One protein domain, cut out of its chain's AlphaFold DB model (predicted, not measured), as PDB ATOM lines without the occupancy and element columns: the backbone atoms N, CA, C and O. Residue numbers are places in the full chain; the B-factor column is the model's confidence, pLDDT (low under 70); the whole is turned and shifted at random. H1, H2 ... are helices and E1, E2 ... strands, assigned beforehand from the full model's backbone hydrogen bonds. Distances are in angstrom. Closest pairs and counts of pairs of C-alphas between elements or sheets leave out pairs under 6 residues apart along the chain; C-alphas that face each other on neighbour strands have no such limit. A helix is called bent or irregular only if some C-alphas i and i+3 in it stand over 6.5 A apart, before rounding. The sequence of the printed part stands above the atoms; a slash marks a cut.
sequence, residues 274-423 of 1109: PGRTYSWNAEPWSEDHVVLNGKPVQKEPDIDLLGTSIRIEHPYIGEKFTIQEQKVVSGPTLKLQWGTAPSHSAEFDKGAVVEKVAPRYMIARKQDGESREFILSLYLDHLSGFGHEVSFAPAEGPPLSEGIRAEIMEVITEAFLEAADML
ATOM      1  N   PRO A 274     -15.137  30.753  11.032       73.31
ATOM      2  CA  PRO A 274     -13.916  30.220  11.616       73.31
ATOM      3  C   PRO A 274     -13.039  29.553  10.551       73.31
ATOM      4  O   PRO A 274     -13.504  28.796   9.697       73.31
ATOM      5  N   GLY A 275     -11.731  29.793  10.637       76.06
ATOM      6  CA  GLY A 275     -10.763  29.113   9.783       76.06
ATOM      7  C   GLY A 275     -10.688  27.620  10.115       76.06
ATOM      8  O   GLY A 275     -10.331  27.269  11.241       76.06
ATOM      9  N   ARG A 276     -10.994  26.738   9.157       77.50
ATOM     10  CA  ARG A 276     -10.909  25.276   9.327       77.50
ATOM     11  C   ARG A 276     -10.153  24.610   8.187       77.50
ATOM     12  O   ARG A 276     -10.175  25.069   7.046       77.50
ATOM     13  N   THR A 277      -9.491  23.503   8.508       75.88
ATOM     14  CA  THR A 277      -8.814  22.659   7.525       75.88
ATOM     15  C   THR A 277      -9.199  21.208   7.748       75.88
ATOM     16  O   THR A 277      -9.026  20.685   8.847       75.88
ATOM     17  N   TYR A 278      -9.709  20.574   6.700       74.62
ATOM     18  CA  TYR A 278     -10.058  19.161   6.671       74.62
ATOM     19  C   TYR A 278      -9.069  18.419   5.789       74.62
ATOM     20  O   TYR A 278      -8.605  18.963   4.785       74.62
ATOM     21  N   SER A 279      -8.711  17.195   6.162       70.94
ATOM     22  CA  SER A 279      -7.842  16.343   5.351       70.94
ATOM     23  C   SER A 279      -8.212  14.881   5.545       70.94
ATOM     24  O   SER A 279      -8.337  14.425   6.682       70.94
ATOM     25  N   TRP A 280      -8.422  14.163   4.449       72.94
ATOM     26  CA  TRP A 280      -8.773  12.746   4.456       72.94
ATOM     27  C   TRP A 280      -8.319  12.088   3.157       72.94
ATOM     28  O   TRP A 280      -7.996  12.771   2.193       72.94
ATOM     29  N   ASN A 281      -8.339  10.760   3.122       68.38
ATOM     30  CA  ASN A 281      -8.081  10.016   1.897       68.38
ATOM     31  C   ASN A 281      -9.409   9.446   1.402       68.38
ATOM     32  O   ASN A 281      -9.962   8.565   2.067       68.38
ATOM     33  N   ALA A 282      -9.965   9.977   0.307       65.81
ATOM     34  CA  ALA A 282     -11.182   9.411  -0.279       65.81
ATOM     35  C   ALA A 282     -10.917   8.019  -0.867       65.81
ATOM     36  O   ALA A 282     -11.717   7.109  -0.674       65.81
ATOM     37  N   GLU A 283      -9.771   7.855  -1.521       73.56
ATOM     38  CA  GLU A 283      -9.293   6.592  -2.067       73.56
ATOM     39  C   GLU A 283      -7.919   6.242  -1.476       73.56
ATOM     40  O   GLU A 283      -7.217   7.127  -0.981       73.56
ATOM     41  N   PRO A 284      -7.465   4.975  -1.553       59.41
ATOM     42  CA  PRO A 284      -6.125   4.582  -1.097       59.41
ATOM     43  C   PRO A 284      -4.977   5.386  -1.731       59.41
ATOM     44  O   PRO A 284      -3.871   5.406  -1.194       59.41
ATOM     45  N   TRP A 285      -5.251   6.032  -2.865       59.84
ATOM     46  CA  TRP A 285      -4.328   6.792  -3.700       59.84
ATOM     47  C   TRP A 285      -4.672   8.287  -3.809       59.84
ATOM     48  O   TRP A 285      -4.026   8.992  -4.579       59.84
ATOM     49  N   SER A 286      -5.656   8.804  -3.061       66.56
ATOM     50  CA  SER A 286      -5.981  10.239  -3.061       66.56
ATOM     51  C   SER A 286      -5.888  10.850  -1.664       66.56
ATOM     52  O   SER A 286      -6.266  10.225  -0.678       66.56
ATOM     53  N   GLU A 287      -5.401  12.086  -1.593       66.62
ATOM     54  CA  GLU A 287      -5.456  12.966  -0.423       66.62
ATOM     55  C   GLU A 287      -6.352  14.159  -0.778       66.62
ATOM     56  O   GLU A 287      -6.066  14.914  -1.704       66.62
ATOM     57  N   ASP A 288      -7.449  14.337  -0.058       73.12
ATOM     58  CA  ASP A 288      -8.359  15.462  -0.222       73.12
ATOM     59  C   ASP A 288      -8.160  16.430   0.951       73.12
ATOM     60  O   ASP A 288      -8.184  16.041   2.121       73.12
ATOM     61  N   HIS A 289      -7.961  17.708   0.637       74.12
ATOM     62  CA  HIS A 289      -7.753  18.796   1.581       74.12
ATOM     63  C   HIS A 289      -8.750  19.917   1.319       74.12
ATOM     64  O   HIS A 289      -8.909  20.371   0.191       74.12
ATOM     65  N   VAL A 290      -9.378  20.431   2.369       79.00
ATOM     66  CA  VAL A 290     -10.293  21.573   2.268       79.00
ATOM     67  C   VAL A 290      -9.862  22.626   3.262       79.00
ATOM     68  O   VAL A 290      -9.796  22.350   4.457       79.00
ATOM     69  N   VAL A 291      -9.584  23.832   2.778       81.12
ATOM     70  CA  VAL A 291      -9.202  24.985   3.593       81.12
ATOM     71  C   VAL A 291     -10.294  26.039   3.497       81.12
ATOM     72  O   VAL A 291     -10.497  26.646   2.448       81.12
ATOM     73  N   LEU A 292     -10.964  26.305   4.612       80.62
ATOM     74  CA  LEU A 292     -11.900  27.410   4.753       80.62
ATOM     75  C   LEU A 292     -11.216  28.512   5.556       80.62
ATOM     76  O   LEU A 292     -10.803  28.285   6.688       80.62
ATOM     77  N   ASN A 293     -11.055  29.696   4.969       74.31
ATOM     78  CA  ASN A 293     -10.290  30.800   5.560       74.31
ATOM     79  C   ASN A 293     -11.138  32.056   5.840       74.31
ATOM     80  O   ASN A 293     -10.571  33.081   6.215       74.31
ATOM     81  N   GLY A 294     -12.456  31.993   5.612       73.00
ATOM     82  CA  GLY A 294     -13.375  33.125   5.788       73.00
ATOM     83  C   GLY A 294     -13.158  34.287   4.808       73.00
ATOM     84  O   GLY A 294     -13.741  35.348   4.992       73.00
ATOM     85  N   LYS A 295     -12.311  34.128   3.779       83.81
ATOM     86  CA  LYS A 295     -12.005  35.177   2.796       83.81
ATOM     87  C   LYS A 295     -12.671  34.847   1.458       83.81
ATOM     88  O   LYS A 295     -12.154  33.983   0.747       83.81
ATOM     89  N   PRO A 296     -13.796  35.494   1.117       85.81
ATOM     90  CA  PRO A 296     -14.490  35.226  -0.135       85.81
ATOM     91  C   PRO A 296     -13.739  35.810  -1.338       85.81
ATOM     92  O   PRO A 296     -13.013  36.801  -1.221       85.81
ATOM     93  N   VAL A 297     -13.964  35.214  -2.506       86.62
ATOM     94  CA  VAL A 297     -13.626  35.780  -3.814       86.62
ATOM     95  C   VAL A 297     -14.930  36.045  -4.554       86.62
ATOM     96  O   VAL A 297     -15.646  35.105  -4.899       86.62
ATOM     97  N   GLN A 298     -15.235  37.316  -4.799       85.25
ATOM     98  CA  GLN A 298     -16.445  37.710  -5.514       85.25
ATOM     99  C   GLN A 298     -16.326  37.332  -6.998       85.25
ATOM    100  O   GLN A 298     -15.388  37.760  -7.674       85.25
ATOM    101  N   LYS A 299     -17.262  36.515  -7.499       85.12
ATOM    102  CA  LYS A 299     -17.354  36.118  -8.918       85.12
ATOM    103  C   LYS A 299     -18.331  37.020  -9.675       85.12
ATOM    104  O   LYS A 299     -18.027  37.453 -10.782       85.12
ATOM    105  N   GLU A 300     -19.474  37.316  -9.059       83.38
ATOM    106  CA  GLU A 300     -20.553  38.186  -9.556       83.38
ATOM    107  C   GLU A 300     -21.110  39.015  -8.376       83.38
ATOM    108  O   GLU A 300     -20.761  38.706  -7.234       83.38
ATOM    109  N   PRO A 301     -21.957  40.051  -8.583       77.12
ATOM    110  CA  PRO A 301     -22.467  40.891  -7.488       77.12
ATOM    111  C   PRO A 301     -23.036  40.098  -6.299       77.12
ATOM    112  O   PRO A 301     -22.773  40.436  -5.142       77.12
ATOM    113  N   ASP A 302     -23.696  38.978  -6.597       81.50
ATOM    114  CA  ASP A 302     -24.408  38.147  -5.623       81.50
ATOM    115  C   ASP A 302     -23.821  36.745  -5.471       81.50
ATOM    116  O   ASP A 302     -24.412  35.895  -4.812       81.50
ATOM    117  N   ILE A 303     -22.651  36.493  -6.066       86.31
ATOM    118  CA  ILE A 303     -21.997  35.183  -6.024       86.31
ATOM    119  C   ILE A 303     -20.585  35.319  -5.474       86.31
ATOM    120  O   ILE A 303     -19.696  35.876  -6.125       86.31
ATOM    121  N   ASP A 304     -20.370  34.691  -4.324       87.88
ATOM    122  CA  ASP A 304     -19.084  34.625  -3.643       87.88
ATOM    123  C   ASP A 304     -18.564  33.183  -3.613       87.88
ATOM    124  O   ASP A 304     -19.298  32.227  -3.361       87.88
ATOM    125  N   LEU A 305     -17.268  33.007  -3.860       89.25
ATOM    126  CA  LEU A 305     -16.581  31.725  -3.726       89.25
ATOM    127  C   LEU A 305     -15.815  31.691  -2.405       89.25
ATOM    128  O   LEU A 305     -15.052  32.612  -2.113       89.25
ATOM    129  N   LEU A 306     -15.987  30.629  -1.616       86.56
ATOM    130  CA  LEU A 306     -15.368  30.501  -0.296       86.56
ATOM    131  C   LEU A 306     -14.523  29.230  -0.182       86.56
ATOM    132  O   LEU A 306     -14.965  28.128  -0.516       86.56
ATOM    133  N   GLY A 307     -13.315  29.400   0.360       84.75
ATOM    134  CA  GLY A 307     -12.380  28.314   0.633       84.75
ATOM    135  C   GLY A 307     -11.722  27.713  -0.610       84.75
ATOM    136  O   GLY A 307     -12.032  28.056  -1.751       84.75
ATOM    137  N   THR A 308     -10.781  26.806  -0.377       83.06
ATOM    138  CA  THR A 308     -10.055  26.080  -1.420       83.06
ATOM    139  C   THR A 308     -10.081  24.591  -1.115       83.06
ATOM    140  O   THR A 308      -9.678  24.166  -0.034       83.06
ATOM    141  N   SER A 309     -10.572  23.803  -2.068       83.50
ATOM    142  CA  SER A 309     -10.516  22.345  -2.044       83.50
ATOM    143  C   SER A 309      -9.385  21.906  -2.964       83.50
ATOM    144  O   SER A 309      -9.267  22.409  -4.083       83.50
ATOM    145  N   ILE A 310      -8.527  21.022  -2.474       78.19
ATOM    146  CA  ILE A 310      -7.363  20.490  -3.167       78.19
ATOM    147  C   ILE A 310      -7.429  18.978  -3.042       78.19
ATOM    148  O   ILE A 310      -7.370  18.445  -1.942       78.19
ATOM    149  N   ARG A 311      -7.509  18.290  -4.170       78.31
ATOM    150  CA  ARG A 311      -7.364  16.846  -4.253       78.31
ATOM    151  C   ARG A 311      -6.026  16.545  -4.884       78.31
ATOM    152  O   ARG A 311      -5.737  17.001  -5.988       78.31
ATOM    153  N   ILE A 312      -5.216  15.798  -4.165       66.25
ATOM    154  CA  ILE A 312      -3.925  15.307  -4.603       66.25
ATOM    155  C   ILE A 312      -4.121  13.831  -4.901       66.25
ATOM    156  O   ILE A 312      -4.304  13.016  -4.004       66.25
ATOM    157  N   GLU A 313      -4.123  13.493  -6.177       64.69
ATOM    158  CA  GLU A 313      -4.146  12.113  -6.622       64.69
ATOM    159  C   GLU A 313      -2.705  11.670  -6.834       64.69
ATOM    160  O   GLU A 313      -1.963  12.270  -7.615       64.69
ATOM    161  N   HIS A 314      -2.288  10.647  -6.099       55.56
ATOM    162  CA  HIS A 314      -0.973  10.049  -6.262       55.56
ATOM    163  C   HIS A 314      -0.972   9.127  -7.480       55.56
ATOM    164  O   HIS A 314      -2.027   8.590  -7.827       55.56
ATOM    165  N   PRO A 315       0.189   8.918  -8.124       58.88
ATOM    166  CA  PRO A 315       0.307   7.931  -9.186       58.88
ATOM    167  C   PRO A 315      -0.258   6.580  -8.731       58.88
ATOM    168  O   PRO A 315       0.166   6.051  -7.702       58.88
ATOM    169  N   TYR A 316      -1.246   6.073  -9.464       53.12
ATOM    170  CA  TYR A 316      -2.000   4.868  -9.119       53.12
ATOM    171  C   TYR A 316      -2.573   4.218 -10.366       53.12
ATOM    172  O   TYR A 316      -3.110   4.911 -11.229       53.12
ATOM    173  N   ILE A 317      -2.491   2.895 -10.467       48.34
ATOM    174  CA  ILE A 317      -2.970   2.147 -11.631       48.34
ATOM    175  C   ILE A 317      -3.799   0.964 -11.142       48.34
ATOM    176  O   ILE A 317      -3.282  -0.068 -10.725       48.34
ATOM    177  N   GLY A 318      -5.120   1.134 -11.198       50.09
ATOM    178  CA  GLY A 318      -6.109   0.091 -10.923       50.09
ATOM    179  C   GLY A 318      -6.860  -0.340 -12.185       50.09
ATOM    180  O   GLY A 318      -6.808   0.335 -13.208       50.09
ATOM    181  N   GLU A 319      -7.637  -1.430 -12.107       43.38
ATOM    182  CA  GLU A 319      -8.349  -2.052 -13.250       43.38
ATOM    183  C   GLU A 319      -9.231  -1.103 -14.097       43.38
ATOM    184  O   GLU A 319      -9.592  -1.449 -15.220       43.38
ATOM    185  N   LYS A 320      -9.615   0.071 -13.574       44.94
ATOM    186  CA  LYS A 320     -10.504   1.042 -14.243       44.94
ATOM    187  C   LYS A 320      -9.987   2.485 -14.269       44.94
ATOM    188  O   LYS A 320     -10.632   3.323 -14.892       44.94
ATOM    189  N   PHE A 321      -8.894   2.802 -13.572       46.03
ATOM    190  CA  PHE A 321      -8.423   4.181 -13.411       46.03
ATOM    191  C   PHE A 321      -6.901   4.219 -13.253       46.03
ATOM    192  O   PHE A 321      -6.351   3.498 -12.420       46.03
ATOM    193  N   THR A 322      -6.252   5.069 -14.048       52.50
ATOM    194  CA  THR A 322      -4.793   5.176 -14.158       52.50
ATOM    195  C   THR A 322      -4.390   6.641 -14.022       52.50
ATOM    196  O   THR A 322      -4.794   7.476 -14.831       52.50
ATOM    197  N   ILE A 323      -3.568   6.946 -13.024       54.44
ATOM    198  CA  ILE A 323      -2.964   8.253 -12.764       54.44
ATOM    199  C   ILE A 323      -1.462   8.098 -12.976       54.44
ATOM    200  O   ILE A 323      -0.788   7.420 -12.204       54.44
ATOM    201  N   GLN A 324      -0.949   8.686 -14.056       46.59
ATOM    202  CA  GLN A 324       0.451   8.522 -14.466       46.59
ATOM    203  C   GLN A 324       1.418   9.398 -13.662       46.59
ATOM    204  O   GLN A 324       2.542   8.996 -13.382       46.59
ATOM    205  N   GLU A 325       0.968  10.582 -13.260       50.31
ATOM    206  CA  GLU A 325       1.737  11.552 -12.486       50.31
ATOM    207  C   GLU A 325       0.864  12.099 -11.366       50.31
ATOM    208  O   GLU A 325      -0.363  12.106 -11.484       50.31
ATOM    209  N   GLN A 326       1.493  12.569 -10.287       50.44
ATOM    210  CA  GLN A 326       0.760  13.188  -9.193       50.44
ATOM    211  C   GLN A 326      -0.080  14.343  -9.747       50.44
ATOM    212  O   GLN A 326       0.452  15.327 -10.261       50.44
ATOM    213  N   LYS A 327      -1.401  14.219  -9.640       64.12
ATOM    214  CA  LYS A 327      -2.345  15.188 -10.181       64.12
ATOM    215  C   LYS A 327      -2.950  15.973  -9.035       64.12
ATOM    216  O   LYS A 327      -3.639  15.422  -8.184       64.12
ATOM    217  N   VAL A 328      -2.707  17.279  -9.028       64.56
ATOM    218  CA  VAL A 328      -3.320  18.190  -8.062       64.56
ATOM    219  C   VAL A 328      -4.482  18.899  -8.741       64.56
ATOM    220  O   VAL A 328      -4.290  19.697  -9.657       64.56
ATOM    221  N   VAL A 329      -5.701  18.609  -8.300       75.19
ATOM    222  CA  VAL A 329      -6.909  19.326  -8.708       75.19
ATOM    223  C   VAL A 329      -7.263  20.286  -7.587       75.19
ATOM    224  O   VAL A 329      -7.568  19.858  -6.479       75.19
ATOM    225  N   SER A 330      -7.219  21.586  -7.865       76.94
ATOM    226  CA  SER A 330      -7.597  22.613  -6.894       76.94
ATOM    227  C   SER A 330      -8.712  23.488  -7.440       76.94
ATOM    228  O   SER A 330      -8.758  23.764  -8.637       76.94
ATOM    229  N   GLY A 331      -9.606  23.925  -6.564       83.25
ATOM    230  CA  GLY A 331     -10.713  24.793  -6.929       83.25
ATOM    231  C   GLY A 331     -11.395  25.405  -5.709       83.25
ATOM    232  O   GLY A 331     -11.077  25.047  -4.569       83.25
ATOM    233  N   PRO A 332     -12.328  26.343  -5.924       85.81
ATOM    234  CA  PRO A 332     -13.161  26.867  -4.849       85.81
ATOM    235  C   PRO A 332     -13.938  25.727  -4.180       85.81
ATOM    236  O   PRO A 332     -14.404  24.806  -4.851       85.81
ATOM    237  N   THR A 333     -14.070  25.766  -2.854       85.12
ATOM    238  CA  THR A 333     -14.808  24.725  -2.118       85.12
ATOM    239  C   THR A 333     -16.315  24.934  -2.221       85.12
ATOM    240  O   THR A 333     -17.057  24.003  -2.531       85.12
ATOM    241  N   LEU A 334     -16.768  26.159  -1.961       87.38
ATOM    242  CA  LEU A 334     -18.181  26.503  -1.855       87.38
ATOM    243  C   LEU A 334     -18.516  27.699  -2.735       87.38
ATOM    244  O   LEU A 334     -17.725  28.635  -2.856       87.38
ATOM    245  N   LYS A 335     -19.715  27.661  -3.304       89.56
ATOM    246  CA  LYS A 335     -20.362  28.780  -3.974       89.56
ATOM    247  C   LYS A 335     -21.486  29.267  -3.065       89.56
ATOM    248  O   LYS A 335     -22.377  28.490  -2.728       89.56
ATOM    249  N   LEU A 336     -21.415  30.532  -2.671       88.62
ATOM    250  CA  LEU A 336     -22.451  31.241  -1.935       88.62
ATOM    251  C   LEU A 336     -23.193  32.125  -2.930       88.62
ATOM    252  O   LEU A 336     -22.559  32.888  -3.658       88.62
ATOM    253  N   GLN A 337     -24.512  32.014  -2.963       88.06
ATOM    254  CA  GLN A 337     -25.378  32.866  -3.760       88.06
ATOM    255  C   GLN A 337     -26.301  33.636  -2.821       88.06
ATOM    256  O   GLN A 337     -27.165  33.045  -2.178       88.06
ATOM    257  N   TRP A 338     -26.090  34.943  -2.732       84.75
ATOM    258  CA  TRP A 338     -26.869  35.845  -1.892       84.75
ATOM    259  C   TRP A 338     -28.169  36.247  -2.596       84.75
ATOM    260  O   TRP A 338     -28.172  36.548  -3.788       84.75
ATOM    261  N   GLY A 339     -29.281  36.256  -1.865       72.44
ATOM    262  CA  GLY A 339     -30.548  36.803  -2.344       72.44
ATOM    263  C   GLY A 339     -30.559  38.324  -2.194       72.44
ATOM    264  O   GLY A 339     -30.373  38.829  -1.090       72.44
ATOM    265  N   THR A 340     -30.773  39.063  -3.284       55.19
ATOM    266  CA  THR A 340     -30.687  40.539  -3.299       55.19
ATOM    267  C   THR A 340     -31.988  41.281  -3.564       55.19
ATOM    268  O   THR A 340     -31.984  42.511  -3.645       55.19
ATOM    269  N   ALA A 341     -33.119  40.581  -3.624       51.44
ATOM    270  CA  ALA A 341     -34.430  41.208  -3.734       51.44
ATOM    271  C   ALA A 341     -35.446  40.528  -2.804       51.44
ATOM    272  O   ALA A 341     -35.462  39.296  -2.733       51.44
ATOM    273  N   PRO A 342     -36.335  41.290  -2.137       44.38
ATOM    274  CA  PRO A 342     -37.496  40.744  -1.447       44.38
ATOM    275  C   PRO A 342     -38.531  40.295  -2.492       44.38
ATOM    276  O   PRO A 342     -39.569  40.915  -2.689       44.38
ATOM    277  N   SER A 343     -38.225  39.230  -3.227       37.72
ATOM    278  CA  SER A 343     -39.171  38.528  -4.089       37.72
ATOM    279  C   SER A 343     -39.093  37.049  -3.747       37.72
ATOM    280  O   SER A 343     -38.468  36.256  -4.450       37.72
ATOM    281  N   HIS A 344     -39.691  36.686  -2.618       43.53
ATOM    282  CA  HIS A 344     -39.868  35.291  -2.256       43.53
ATOM    283  C   HIS A 344     -41.140  34.740  -2.895       43.53
ATOM    284  O   HIS A 344     -42.215  35.322  -2.760       43.53
ATOM    285  N   SER A 345     -41.016  33.601  -3.580       38.75
ATOM    286  CA  SER A 345     -42.167  32.759  -3.901       38.75
ATOM    287  C   SER A 345     -42.522  31.920  -2.666       38.75
ATOM    288  O   SER A 345     -41.635  31.408  -1.977       38.75
ATOM    289  N   ALA A 346     -43.818  31.743  -2.402       43.12
ATOM    290  CA  ALA A 346     -44.323  30.892  -1.322       43.12
ATOM    291  C   ALA A 346     -43.929  29.403  -1.474       43.12
ATOM    292  O   ALA A 346     -44.110  28.609  -0.551       43.12
ATOM    293  N   GLU A 347     -43.381  29.001  -2.627       47.28
ATOM    294  CA  GLU A 347     -42.881  27.641  -2.852       47.28
ATOM    295  C   GLU A 347     -41.584  27.364  -2.073       47.28
ATOM    296  O   GLU A 347     -41.337  26.212  -1.724       47.28
ATOM    297  N   PHE A 348     -40.802  28.398  -1.726       51.03
ATOM    298  CA  PHE A 348     -39.479  28.247  -1.101       51.03
ATOM    299  C   PHE A 348     -39.488  27.988   0.415       51.03
ATOM    300  O   PHE A 348     -38.453  27.602   0.955       51.03
ATOM    301  N   ASP A 349     -40.608  28.178   1.120       58.62
ATOM    302  CA  ASP A 349     -40.685  27.929   2.575       58.62
ATOM    303  C   ASP A 349     -41.277  26.548   2.923       58.62
ATOM    304  O   ASP A 349     -41.273  26.131   4.086       58.62
ATOM    305  N   LYS A 350     -41.761  25.791   1.927       58.78
ATOM    306  CA  LYS A 350     -42.283  24.435   2.146       58.78
ATOM    307  C   LYS A 350     -41.150  23.495   2.563       58.78
ATOM    308  O   LYS A 350     -40.278  23.169   1.770       58.78
ATOM    309  N   GLY A 351     -41.198  23.029   3.812       65.81
ATOM    310  CA  GLY A 351     -40.165  22.163   4.393       65.81
ATOM    311  C   GLY A 351     -39.032  22.912   5.104       65.81
ATOM    312  O   GLY A 351     -38.063  22.275   5.515       65.81
ATOM    313  N   ALA A 352     -39.146  24.234   5.282       76.44
ATOM    314  CA  ALA A 352     -38.211  25.017   6.082       76.44
ATOM    315  C   ALA A 352     -38.310  24.652   7.572       76.44
ATOM    316  O   ALA A 352     -39.407  24.524   8.119       76.44
ATOM    317  N   VAL A 353     -37.163  24.529   8.236       84.06
ATOM    318  CA  VAL A 353     -37.060  24.207   9.664       84.06
ATOM    319  C   VAL A 353     -36.433  25.380  10.403       84.06
ATOM    320  O   VAL A 353     -35.452  25.961   9.941       84.06
ATOM    321  N   VAL A 354     -36.993  25.734  11.557       83.75
ATOM    322  CA  VAL A 354     -36.485  26.817  12.403       83.75
ATOM    323  C   VAL A 354     -35.151  26.411  13.033       83.75
ATOM    324  O   VAL A 354     -35.072  25.396  13.717       83.75
ATOM    325  N   GLU A 355     -34.107  27.217  12.837       85.69
ATOM    326  CA  GLU A 355     -32.789  27.037  13.470       85.69
ATOM    327  C   GLU A 355     -32.664  27.882  14.743       85.69
ATOM    328  O   GLU A 355     -32.174  27.426  15.775       85.69
ATOM    329  N   LYS A 356     -33.141  29.131  14.698       85.56
ATOM    330  CA  LYS A 356     -33.109  30.043  15.846       85.56
ATOM    331  C   LYS A 356     -34.247  31.042  15.775       85.56
ATOM    332  O   LYS A 356     -34.553  31.567  14.709       85.56
ATOM    333  N   VAL A 357     -34.794  31.382  16.938       82.38
ATOM    334  CA  VAL A 357     -35.699  32.521  17.087       82.38
ATOM    335  C   VAL A 357     -35.155  33.451  18.169       82.38
ATOM    336  O   VAL A 357     -34.838  33.021  19.277       82.38
ATOM    337  N   ALA A 358     -34.984  34.722  17.823       81.31
ATOM    338  CA  ALA A 358     -34.535  35.802  18.700       81.31
ATOM    339  C   ALA A 358     -35.597  36.911  18.710       81.31
ATOM    340  O   ALA A 358     -36.401  36.942  17.805       81.31
ATOM    341  N   PRO A 359     -35.618  37.884  19.633       75.50
ATOM    342  CA  PRO A 359     -36.711  38.868  19.691       75.50
ATOM    343  C   PRO A 359     -36.937  39.740  18.439       75.50
ATOM    344  O   PRO A 359     -37.960  40.407  18.363       75.50
ATOM    345  N   ARG A 360     -35.966  39.806  17.515       76.25
ATOM    346  CA  ARG A 360     -35.999  40.660  16.310       76.25
ATOM    347  C   ARG A 360     -35.776  39.914  14.996       76.25
ATOM    348  O   ARG A 360     -35.710  40.536  13.941       76.25
ATOM    349  N   TYR A 361     -35.567  38.600  15.043       82.81
ATOM    350  CA  TYR A 361     -35.382  37.803  13.834       82.81
ATOM    351  C   TYR A 361     -35.597  36.308  14.089       82.81
ATOM    352  O   TYR A 361     -35.423  35.809  15.201       82.81
ATOM    353  N   MET A 362     -35.939  35.583  13.035       84.44
ATOM    354  CA  MET A 362     -35.926  34.124  12.974       84.44
ATOM    355  C   MET A 362     -34.920  33.695  11.909       84.44
ATOM    356  O   MET A 362     -34.788  34.365  10.894       84.44
ATOM    357  N   ILE A 363     -34.201  32.601  12.125       86.56
ATOM    358  CA  ILE A 363     -33.398  31.960  11.084       86.56
ATOM    359  C   ILE A 363     -34.007  30.599  10.810       86.56
ATOM    360  O   ILE A 363     -34.261  29.829  11.741       86.56
ATOM    361  N   ALA A 364     -34.226  30.320   9.534       85.44
ATOM    362  CA  ALA A 364     -34.707  29.046   9.048       85.44
ATOM    363  C   ALA A 364     -33.707  28.440   8.065       85.44
ATOM    364  O   ALA A 364     -33.015  29.142   7.323       85.44
ATOM    365  N   ARG A 365     -33.664  27.112   8.060       85.44
ATOM    366  CA  ARG A 365     -32.914  26.310   7.104       85.44
ATOM    367  C   ARG A 365     -33.882  25.631   6.149       85.44
ATOM    368  O   ARG A 365     -34.835  24.986   6.588       85.44
ATOM    369  N   LYS A 366     -33.598  25.728   4.852       82.06
ATOM    370  CA  LYS A 366     -34.358  25.079   3.778       82.06
ATOM    371  C   LYS A 366     -33.460  24.064   3.074       82.06
ATOM    372  O   LYS A 366     -32.300  24.359   2.772       82.06
ATOM    373  N   GLN A 367     -33.993  22.874   2.822       70.00
ATOM    374  CA  GLN A 367     -33.326  21.832   2.049       70.00
ATOM    375  C   GLN A 367     -34.353  21.206   1.107       70.00
ATOM    376  O   GLN A 367     -35.321  20.599   1.561       70.00
ATOM    377  N   ASP A 368     -34.164  21.387  -0.198       53.59
ATOM    378  CA  ASP A 368     -35.085  20.862  -1.203       53.59
ATOM    379  C   ASP A 368     -34.766  19.393  -1.511       53.59
ATOM    380  O   ASP A 368     -33.695  19.098  -2.042       53.59
ATOM    381  N   GLY A 369     -35.681  18.476  -1.177       56.09
ATOM    382  CA  GLY A 369     -35.691  17.080  -1.635       56.09
ATOM    383  C   GLY A 369     -34.329  16.359  -1.655       56.09
ATOM    384  O   GLY A 369     -33.612  16.319  -0.658       56.09
ATOM    385  N   GLU A 370     -33.986  15.756  -2.803       50.47
ATOM    386  CA  GLU A 370     -32.674  15.127  -3.067       50.47
ATOM    387  C   GLU A 370     -31.589  16.143  -3.487       50.47
ATOM    388  O   GLU A 370     -30.474  15.757  -3.862       50.47
ATOM    389  N   SER A 371     -31.896  17.445  -3.474       58.16
ATOM    390  CA  SER A 371     -30.953  18.466  -3.909       58.16
ATOM    391  C   SER A 371     -29.769  18.552  -2.945       58.16
ATOM    392  O   SER A 371     -29.858  18.352  -1.730       58.16
ATOM    393  N   ARG A 372     -28.608  18.862  -3.519       62.22
ATOM    394  CA  ARG A 372     -27.393  19.136  -2.758       62.22
ATOM    395  C   ARG A 372     -27.357  20.593  -2.282       62.22
ATOM    396  O   ARG A 372     -26.387  20.948  -1.635       62.22
ATOM    397  N   GLU A 373     -28.321  21.440  -2.594       73.69
ATOM    398  CA  GLU A 373     -28.273  22.845  -2.188       73.69
ATOM    399  C   GLU A 373     -28.938  23.028  -0.826       73.69
ATOM    400  O   GLU A 373     -29.929  22.369  -0.503       73.69
ATOM    401  N   PHE A 374     -28.362  23.900  -0.004       81.25
ATOM    402  CA  PHE A 374     -28.965  24.290   1.262       81.25
ATOM    403  C   PHE A 374     -29.050  25.799   1.346       81.25
ATOM    404  O   PHE A 374     -28.163  26.505   0.866       81.25
ATOM    405  N   ILE A 375     -30.111  26.283   1.973       86.00
ATOM    406  CA  ILE A 375     -30.395  27.709   2.051       86.00
ATOM    407  C   ILE A 375     -30.588  28.075   3.517       86.00
ATOM    408  O   ILE A 375     -31.315  27.392   4.246       86.00
ATOM    409  N   LEU A 376     -29.923  29.148   3.945       87.56
ATOM    410  CA  LEU A 376     -30.204  29.809   5.214       87.56
ATOM    411  C   LEU A 376     -30.922  31.119   4.932       87.56
ATOM    412  O   LEU A 376     -30.436  31.944   4.158       87.56
ATOM    413  N   SER A 377     -32.055  31.301   5.597       86.25
ATOM    414  CA  SER A 377     -32.885  32.492   5.474       86.25
ATOM    415  C   SER A 377     -33.039  33.128   6.851       86.25
ATOM    416  O   SER A 377     -33.484  32.488   7.804       86.25
ATOM    417  N   LEU A 378     -32.655  34.394   6.961       85.81
ATOM    418  CA  LEU A 378     -32.925  35.261   8.096       85.81
ATOM    419  C   LEU A 378     -34.185  36.061   7.794       85.81
ATOM    420  O   LEU A 378     -34.234  36.802   6.818       85.81
ATOM    421  N   TYR A 379     -35.161  35.940   8.678       80.62
ATOM    422  CA  TYR A 379     -36.445  36.615   8.645       80.62
ATOM    423  C   TYR A 379     -36.474  37.692   9.730       80.62
ATOM    424  O   TYR A 379     -36.513  37.379  10.925       80.62
ATOM    425  N   LEU A 380     -36.410  38.959   9.336       76.56
ATOM    426  CA  LEU A 380     -36.489  40.101  10.247       76.56
ATOM    427  C   LEU A 380     -37.889  40.186  10.856       76.56
ATOM    428  O   LEU A 380     -38.891  40.006  10.168       76.56
ATOM    429  N   ASP A 381     -37.940  40.393  12.173       73.50
ATOM    430  CA  ASP A 381     -39.156  40.373  12.996       73.50
ATOM    431  C   ASP A 381     -40.087  39.176  12.696       73.50
ATOM    432  O   ASP A 381     -41.309  39.270  12.781       73.50
ATOM    433  N   HIS A 382     -39.484  38.022  12.374       72.12
ATOM    434  CA  HIS A 382     -40.150  36.736  12.107       72.12
ATOM    435  C   HIS A 382     -40.927  36.657  10.795       72.12
ATOM    436  O   HIS A 382     -41.604  35.658  10.565       72.12
ATOM    437  N   LEU A 383     -40.817  37.660   9.925       69.12
ATOM    438  CA  LEU A 383     -41.512  37.665   8.646       69.12
ATOM    439  C   LEU A 383     -40.648  37.019   7.572       69.12
ATOM    440  O   LEU A 383     -39.610  37.565   7.184       69.12
ATOM    441  N   SER A 384     -41.085  35.860   7.075       64.69
ATOM    442  CA  SER A 384     -40.478  35.276   5.884       64.69
ATOM    443  C   SER A 384     -40.548  36.254   4.716       64.69
ATOM    444  O   SER A 384     -41.372  37.166   4.695       64.69
ATOM    445  N   GLY A 385     -39.643  36.123   3.755       61.12
ATOM    446  CA  GLY A 385     -39.573  37.050   2.630       61.12
ATOM    447  C   GLY A 385     -38.712  38.292   2.873       61.12
ATOM    448  O   GLY A 385     -38.299  38.936   1.910       61.12
ATOM    449  N   PHE A 386     -38.424  38.618   4.138       66.75
ATOM    450  CA  PHE A 386     -37.758  39.859   4.527       66.75
ATOM    451  C   PHE A 386     -36.525  39.595   5.394       66.75
ATOM    452  O   PHE A 386     -36.638  39.248   6.565       66.75
ATOM    453  N   GLY A 387     -35.334  39.823   4.841       74.62
ATOM    454  CA  GLY A 387     -34.064  39.734   5.560       74.62
ATOM    455  C   GLY A 387     -32.936  39.260   4.650       74.62
ATOM    456  O   GLY A 387     -32.830  39.745   3.528       74.62
ATOM    457  N   HIS A 388     -32.086  38.354   5.135       80.75
ATOM    458  CA  HIS A 388     -30.924  37.860   4.382       80.75
ATOM    459  C   HIS A 388     -31.142  36.420   3.972       80.75
ATOM    460  O   HIS A 388     -31.414  35.583   4.826       80.75
ATOM    461  N   GLU A 389     -30.954  36.112   2.698       83.75
ATOM    462  CA  GLU A 389     -30.937  34.734   2.232       83.75
ATOM    463  C   GLU A 389     -29.620  34.431   1.535       83.75
ATOM    464  O   GLU A 389     -29.083  35.249   0.787       83.75
ATOM    465  N   VAL A 390     -29.099  33.238   1.784       86.19
ATOM    466  CA  VAL A 390     -27.928  32.731   1.087       86.19
ATOM    467  C   VAL A 390     -28.114  31.250   0.796       86.19
ATOM    468  O   VAL A 390     -28.371  30.438   1.687       86.19
ATOM    469  N   SER A 391     -27.992  30.919  -0.486       86.25
ATOM    470  CA  SER A 391     -27.881  29.550  -0.965       86.25
ATOM    471  C   SER A 391     -26.419  29.141  -0.999       86.25
ATOM    472  O   SER A 391     -25.531  29.915  -1.366       86.25
ATOM    473  N   PHE A 392     -26.173  27.898  -0.625       85.25
ATOM    474  CA  PHE A 392     -24.852  27.320  -0.568       85.25
ATOM    475  C   PHE A 392     -24.829  26.033  -1.384       85.25
ATOM    476  O   PHE A 392     -25.540  25.060  -1.108       85.25
ATOM    477  N   ALA A 393     -23.935  26.016  -2.362       84.38
ATOM    478  CA  ALA A 393     -23.723  24.887  -3.247       84.38
ATOM    479  C   ALA A 393     -22.235  24.501  -3.277       84.38
ATOM    480  O   ALA A 393     -21.360  25.342  -3.033       84.38
ATOM    481  N   PRO A 394     -21.905  23.235  -3.593       80.75
ATOM    482  CA  PRO A 394     -20.545  22.876  -3.977       80.75
ATOM    483  C   PRO A 394     -20.102  23.741  -5.163       80.75
ATOM    484  O   PRO A 394     -20.870  23.935  -6.106       80.75
ATOM    485  N   ALA A 395     -18.880  24.267  -5.123       83.94
ATOM    486  CA  ALA A 395     -18.306  24.953  -6.277       83.94
ATOM    487  C   ALA A 395     -17.582  23.958  -7.208       83.94
ATOM    488  O   ALA A 395     -17.750  22.747  -7.098       83.94
ATOM    489  N   GLU A 396     -16.769  24.470  -8.134       79.06
ATOM    490  CA  GLU A 396     -16.043  23.679  -9.144       79.06
ATOM    491  C   GLU A 396     -14.876  22.837  -8.568       79.06
ATOM    492  O   GLU A 396     -14.127  22.217  -9.319       79.06
ATOM    493  N   GLY A 397     -14.688  22.817  -7.242       71.12
ATOM    494  CA  GLY A 397     -13.655  22.028  -6.571       71.12
ATOM    495  C   GLY A 397     -13.987  20.529  -6.421       71.12
ATOM    496  O   GLY A 397     -15.117  20.103  -6.667       71.12
ATOM    497  N   PRO A 398     -13.008  19.710  -5.987       75.81
ATOM    498  CA  PRO A 398     -13.201  18.281  -5.720       75.81
ATOM    499  C   PRO A 398     -14.388  17.976  -4.783       75.81
ATOM    500  O   PRO A 398     -14.637  18.749  -3.849       75.81
ATOM    501  N   PRO A 399     -15.108  16.851  -4.992       71.50
ATOM    502  CA  PRO A 399     -16.316  16.524  -4.240       71.50
ATOM    503  C   PRO A 399     -16.024  16.275  -2.754       71.50
ATOM    504  O   PRO A 399     -15.110  15.539  -2.392       71.50
ATOM    505  N   LEU A 400     -16.850  16.866  -1.890       77.00
ATOM    506  CA  LEU A 400     -16.767  16.710  -0.437       77.00
ATOM    507  C   LEU A 400     -17.410  15.393   0.015       77.00
ATOM    508  O   LEU A 400     -18.453  14.997  -0.509       77.00
ATOM    509  N   SER A 401     -16.833  14.748   1.033       77.38
ATOM    510  CA  SER A 401     -17.491  13.627   1.714       77.38
ATOM    511  C   SER A 401     -18.708  14.111   2.514       77.38
ATOM    512  O   SER A 401     -18.733  15.249   2.988       77.38
ATOM    513  N   GLU A 402     -19.719  13.256   2.695       75.19
ATOM    514  CA  GLU A 402     -20.954  13.630   3.407       75.19
ATOM    515  C   GLU A 402     -20.700  14.098   4.848       75.19
ATOM    516  O   GLU A 402     -21.308  15.071   5.290       75.19
ATOM    517  N   GLY A 403     -19.763  13.462   5.563       77.31
ATOM    518  CA  GLY A 403     -19.416  13.849   6.935       77.31
ATOM    519  C   GLY A 403     -18.782  15.239   7.021       77.31
ATOM    520  O   GLY A 403     -19.196  16.061   7.831       77.31
ATOM    521  N   ILE A 404     -17.828  15.544   6.134       77.88
ATOM    522  CA  ILE A 404     -17.168  16.860   6.098       77.88
ATOM    523  C   ILE A 404     -18.140  17.932   5.643       77.88
ATOM    524  O   ILE A 404     -18.130  19.047   6.157       77.88
ATOM    525  N   ARG A 405     -19.023  17.585   4.707       77.19
ATOM    526  CA  ARG A 405     -20.104  18.463   4.302       77.19
ATOM    527  C   ARG A 405     -20.963  18.852   5.500       77.19
ATOM    528  O   ARG A 405     -21.136  20.043   5.708       77.19
ATOM    529  N   ALA A 406     -21.438  17.896   6.297       79.19
ATOM    530  CA  ALA A 406     -22.246  18.181   7.483       79.19
ATOM    531  C   ALA A 406     -21.528  19.121   8.472       79.19
ATOM    532  O   ALA A 406     -22.117  20.104   8.910       79.19
ATOM    533  N   GLU A 407     -20.239  18.898   8.743       81.19
ATOM    534  CA  GLU A 407     -19.464  19.784   9.626       81.19
ATOM    535  C   GLU A 407     -19.294  21.204   9.062       81.19
ATOM    536  O   GLU A 407     -19.369  22.188   9.797       81.19
ATOM    537  N   ILE A 408     -19.068  21.337   7.753       82.12
ATOM    538  CA  ILE A 408     -18.968  22.644   7.087       82.12
ATOM    539  C   ILE A 408     -20.298  23.402   7.180       82.12
ATOM    540  O   ILE A 408     -20.306  24.618   7.370       82.12
ATOM    541  N   MET A 409     -21.418  22.689   7.077       80.25
ATOM    542  CA  MET A 409     -22.761  23.261   7.185       80.25
ATOM    543  C   MET A 409     -23.031  23.808   8.583       80.25
ATOM    544  O   MET A 409     -23.574  24.903   8.710       80.25
ATOM    545  N   GLU A 410     -22.634  23.073   9.624       83.75
ATOM    546  CA  GLU A 410     -22.730  23.542  11.010       83.75
ATOM    547  C   GLU A 410     -21.929  24.832  11.196       83.75
ATOM    548  O   GLU A 410     -22.463  25.823  11.681       83.75
ATOM    549  N   VAL A 411     -20.689  24.866  10.700       83.75
ATOM    550  CA  VAL A 411     -19.815  26.047  10.769       83.75
ATOM    551  C   VAL A 411     -20.413  27.265  10.060       83.75
ATOM    552  O   VAL A 411     -20.367  28.377  10.581       83.75
ATOM    553  N   ILE A 412     -20.972  27.067   8.865       86.50
ATOM    554  CA  ILE A 412     -21.654  28.127   8.114       86.50
ATOM    555  C   ILE A 412     -22.863  28.640   8.897       86.50
ATOM    556  O   ILE A 412     -23.060  29.851   8.999       86.50
ATOM    557  N   THR A 413     -23.655  27.725   9.455       86.69
ATOM    558  CA  THR A 413     -24.854  28.060  10.224       86.69
ATOM    559  C   THR A 413     -24.481  28.860  11.472       86.69
ATOM    560  O   THR A 413     -25.075  29.904  11.717       86.69
ATOM    561  N   GLU A 414     -23.442  28.453  12.207       87.38
ATOM    562  CA  GLU A 414     -22.907  29.195  13.357       87.38
ATOM    563  C   GLU A 414     -22.444  30.609  12.977       87.38
ATOM    564  O   GLU A 414     -22.834  31.575  13.633       87.38
ATOM    565  N   ALA A 415     -21.675  30.756  11.893       87.81
ATOM    566  CA  ALA A 415     -21.203  32.062  11.431       87.81
ATOM    567  C   ALA A 415     -22.359  32.984  11.000       87.81
ATOM    568  O   ALA A 415     -22.331  34.192  11.240       87.81
ATOM    569  N   PHE A 416     -23.397  32.416  10.383       89.94
ATOM    570  CA  PHE A 416     -24.610  33.136   9.995       89.94
ATOM    571  C   PHE A 416     -25.425  33.583  11.217       89.94
ATOM    572  O   PHE A 416     -25.885  34.725  11.276       89.94
ATOM    573  N   LEU A 417     -25.542  32.718  12.231       87.75
ATOM    574  CA  LEU A 417     -26.177  33.033  13.511       87.75
ATOM    575  C   LEU A 417     -25.426  34.143  14.259       87.75
ATOM    576  O   LEU A 417     -26.063  35.068  14.759       87.75
ATOM    577  N   GLU A 418     -24.093  34.084  14.300       88.06
ATOM    578  CA  GLU A 418     -23.254  35.098  14.945       88.06
ATOM    579  C   GLU A 418     -23.349  36.454  14.233       88.06
ATOM    580  O   GLU A 418     -23.464  37.488  14.891       88.06
ATOM    581  N   ALA A 419     -23.374  36.471  12.896       88.88
ATOM    582  CA  ALA A 419     -23.593  37.694  12.124       88.88
ATOM    583  C   ALA A 419     -24.961  38.326  12.423       88.88
ATOM    584  O   ALA A 419     -25.064  39.545  12.601       88.88
ATOM    585  N   ALA A 420     -26.000  37.496  12.528       86.88
ATOM    586  CA  ALA A 420     -27.340  37.930  12.896       86.88
ATOM    587  C   ALA A 420     -27.399  38.486  14.323       86.88
ATOM    588  O   ALA A 420     -27.967  39.556  14.541       86.88
ATOM    589  N   ASP A 421     -26.765  37.812  15.286       85.56
ATOM    590  CA  ASP A 421     -26.657  38.309  16.656       85.56
ATOM    591  C   ASP A 421     -25.908  39.647  16.686       85.56
ATOM    592  O   ASP A 421     -26.385  40.608  17.286       85.56
ATOM    593  N   MET A 422     -24.770  39.752  15.999       83.75
ATOM    594  CA  MET A 422     -23.953  40.965  15.979       83.75
ATOM    595  C   MET A 422     -24.729  42.192  15.480       83.75
ATOM    596  O   MET A 422     -24.507  43.295  15.977       83.75
ATOM    597  N   LEU A 423     -25.615  42.013  14.498       78.94
ATOM    598  CA  LEU A 423     -26.318  43.120  13.846       78.94
ATOM    599  C   LEU A 423     -27.718  43.383  14.402       78.94
ATOM    600  O   LEU A 423     -28.148  44.538  14.424       78.94
TER     601      LEU A 423
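This is residues 274 to 423 of the 1109 residues of an uncharacterized protein of Synergistales bacterium 57_84 (UniProt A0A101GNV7). One long, twisted sheet of nine strands curls round a single long helix, H2, with E8, E9, E10 and E11 toward one end of the long axis and E1, E2 and E4 toward the other. The small hairpin of E5 and E6 makes the far tip of that other end, where E4 runs on into E5 at 77 degrees; the short helix H1 only grazes the sheet. The 150 printed residues have eleven named strands and two named helices, in the order E1 to E7, H1, E8 to E11, H2, and the class is mixed, helices and strands. The neighbour pairs of the large sheet are antiparallel, and it is branched, E4 having three neighbours. The whole is elongated, spanning 57 by 30 by 27 A, and only just loose, close to compact, with a radius of gyration of the C-alphas of 18.0 A.

In the branched sheet, E4, residues 303 to 313, has E2, residues 286 to 292, and E3, residues 297 to 300, on one side, and E7, residues 327 to 339, on the other side. The pairing is staggered: E3 is beside residues 303 to 305 of E4, and E2 beside 307 to 313; E4 bends by 55 degrees at residue 307. N 289 and O 310 are 2.7 A apart in E2 and E4, N 297 and O 305 are 2.8 A apart in the hairpin of E3 and E4, and N 311 and O 329 are 2.8 A apart in E4 and E7, each within hydrogen-bond range. E1, residues 276 to 280, is an edge strand and forms a hairpin with E2, with N 278 and O 290 at 2.9 A. E11, residues 387 to 394, lies on the other side of E7 from E4 and is the antiparallel neighbour of E7, with 159 degrees between their N-to-C directions and with N 337 and O 391 at 2.8 A, within hydrogen-bond range. E8, residues 353 to 358, E9, residues 361 to 367, E10, residues 374 to 380, and E11 form a meander, each strand the antiparallel neighbour of the one before; N 355 and O 363, 2.8 A, N 364 and O 377, 2.9 A, and N 378 and O 388, 2.7 A, join its successive pairs within hydrogen-bond range. H2, residues 402 to 423, is on the sheet, which curls round its residues 404 to 421; the closest C-alphas of E10 and H2 are those of Leu 376 and Thr 413, 7.5 A apart. H1, residues 346 to 349, only grazes the sheet with residues 348 to 349. E5, residues 316 to 318, and E6, residues 321 to 323, form a hairpin, with N 323 and O 316 at 2.8 A; both are apart from H2. Every O i to N i+4 pair of H2 is within hydrogen-bond range; H1 is too short for such a pair, and its one O i to N i+3 pair is not within range.

E1 begins at C-alpha 276, (-10.909, 25.276, 9.327). From first to last C-alpha, E7 measures 36.4 A, E4 29.2 A, E11 23.6 A, E9 20.0 A, E2 19.8 A and E10 19.7 A. H2 measures 31.7 A and ends at C-alpha 423, (-26.318, 43.120, 13.846). H1 is neither bent nor irregular, but only just: C-alphas 346 and 349 are 6.1 A apart.

The two C-alphas farthest apart are those of Glu 319 and Pro 359, 59.7 A. The printed part runs from 274 to 423 with no cut, and no link is long. The mean pLDDT of the printed part is 73.7; 44 residues are under 70, among them 312 to 328 and 340 to 351.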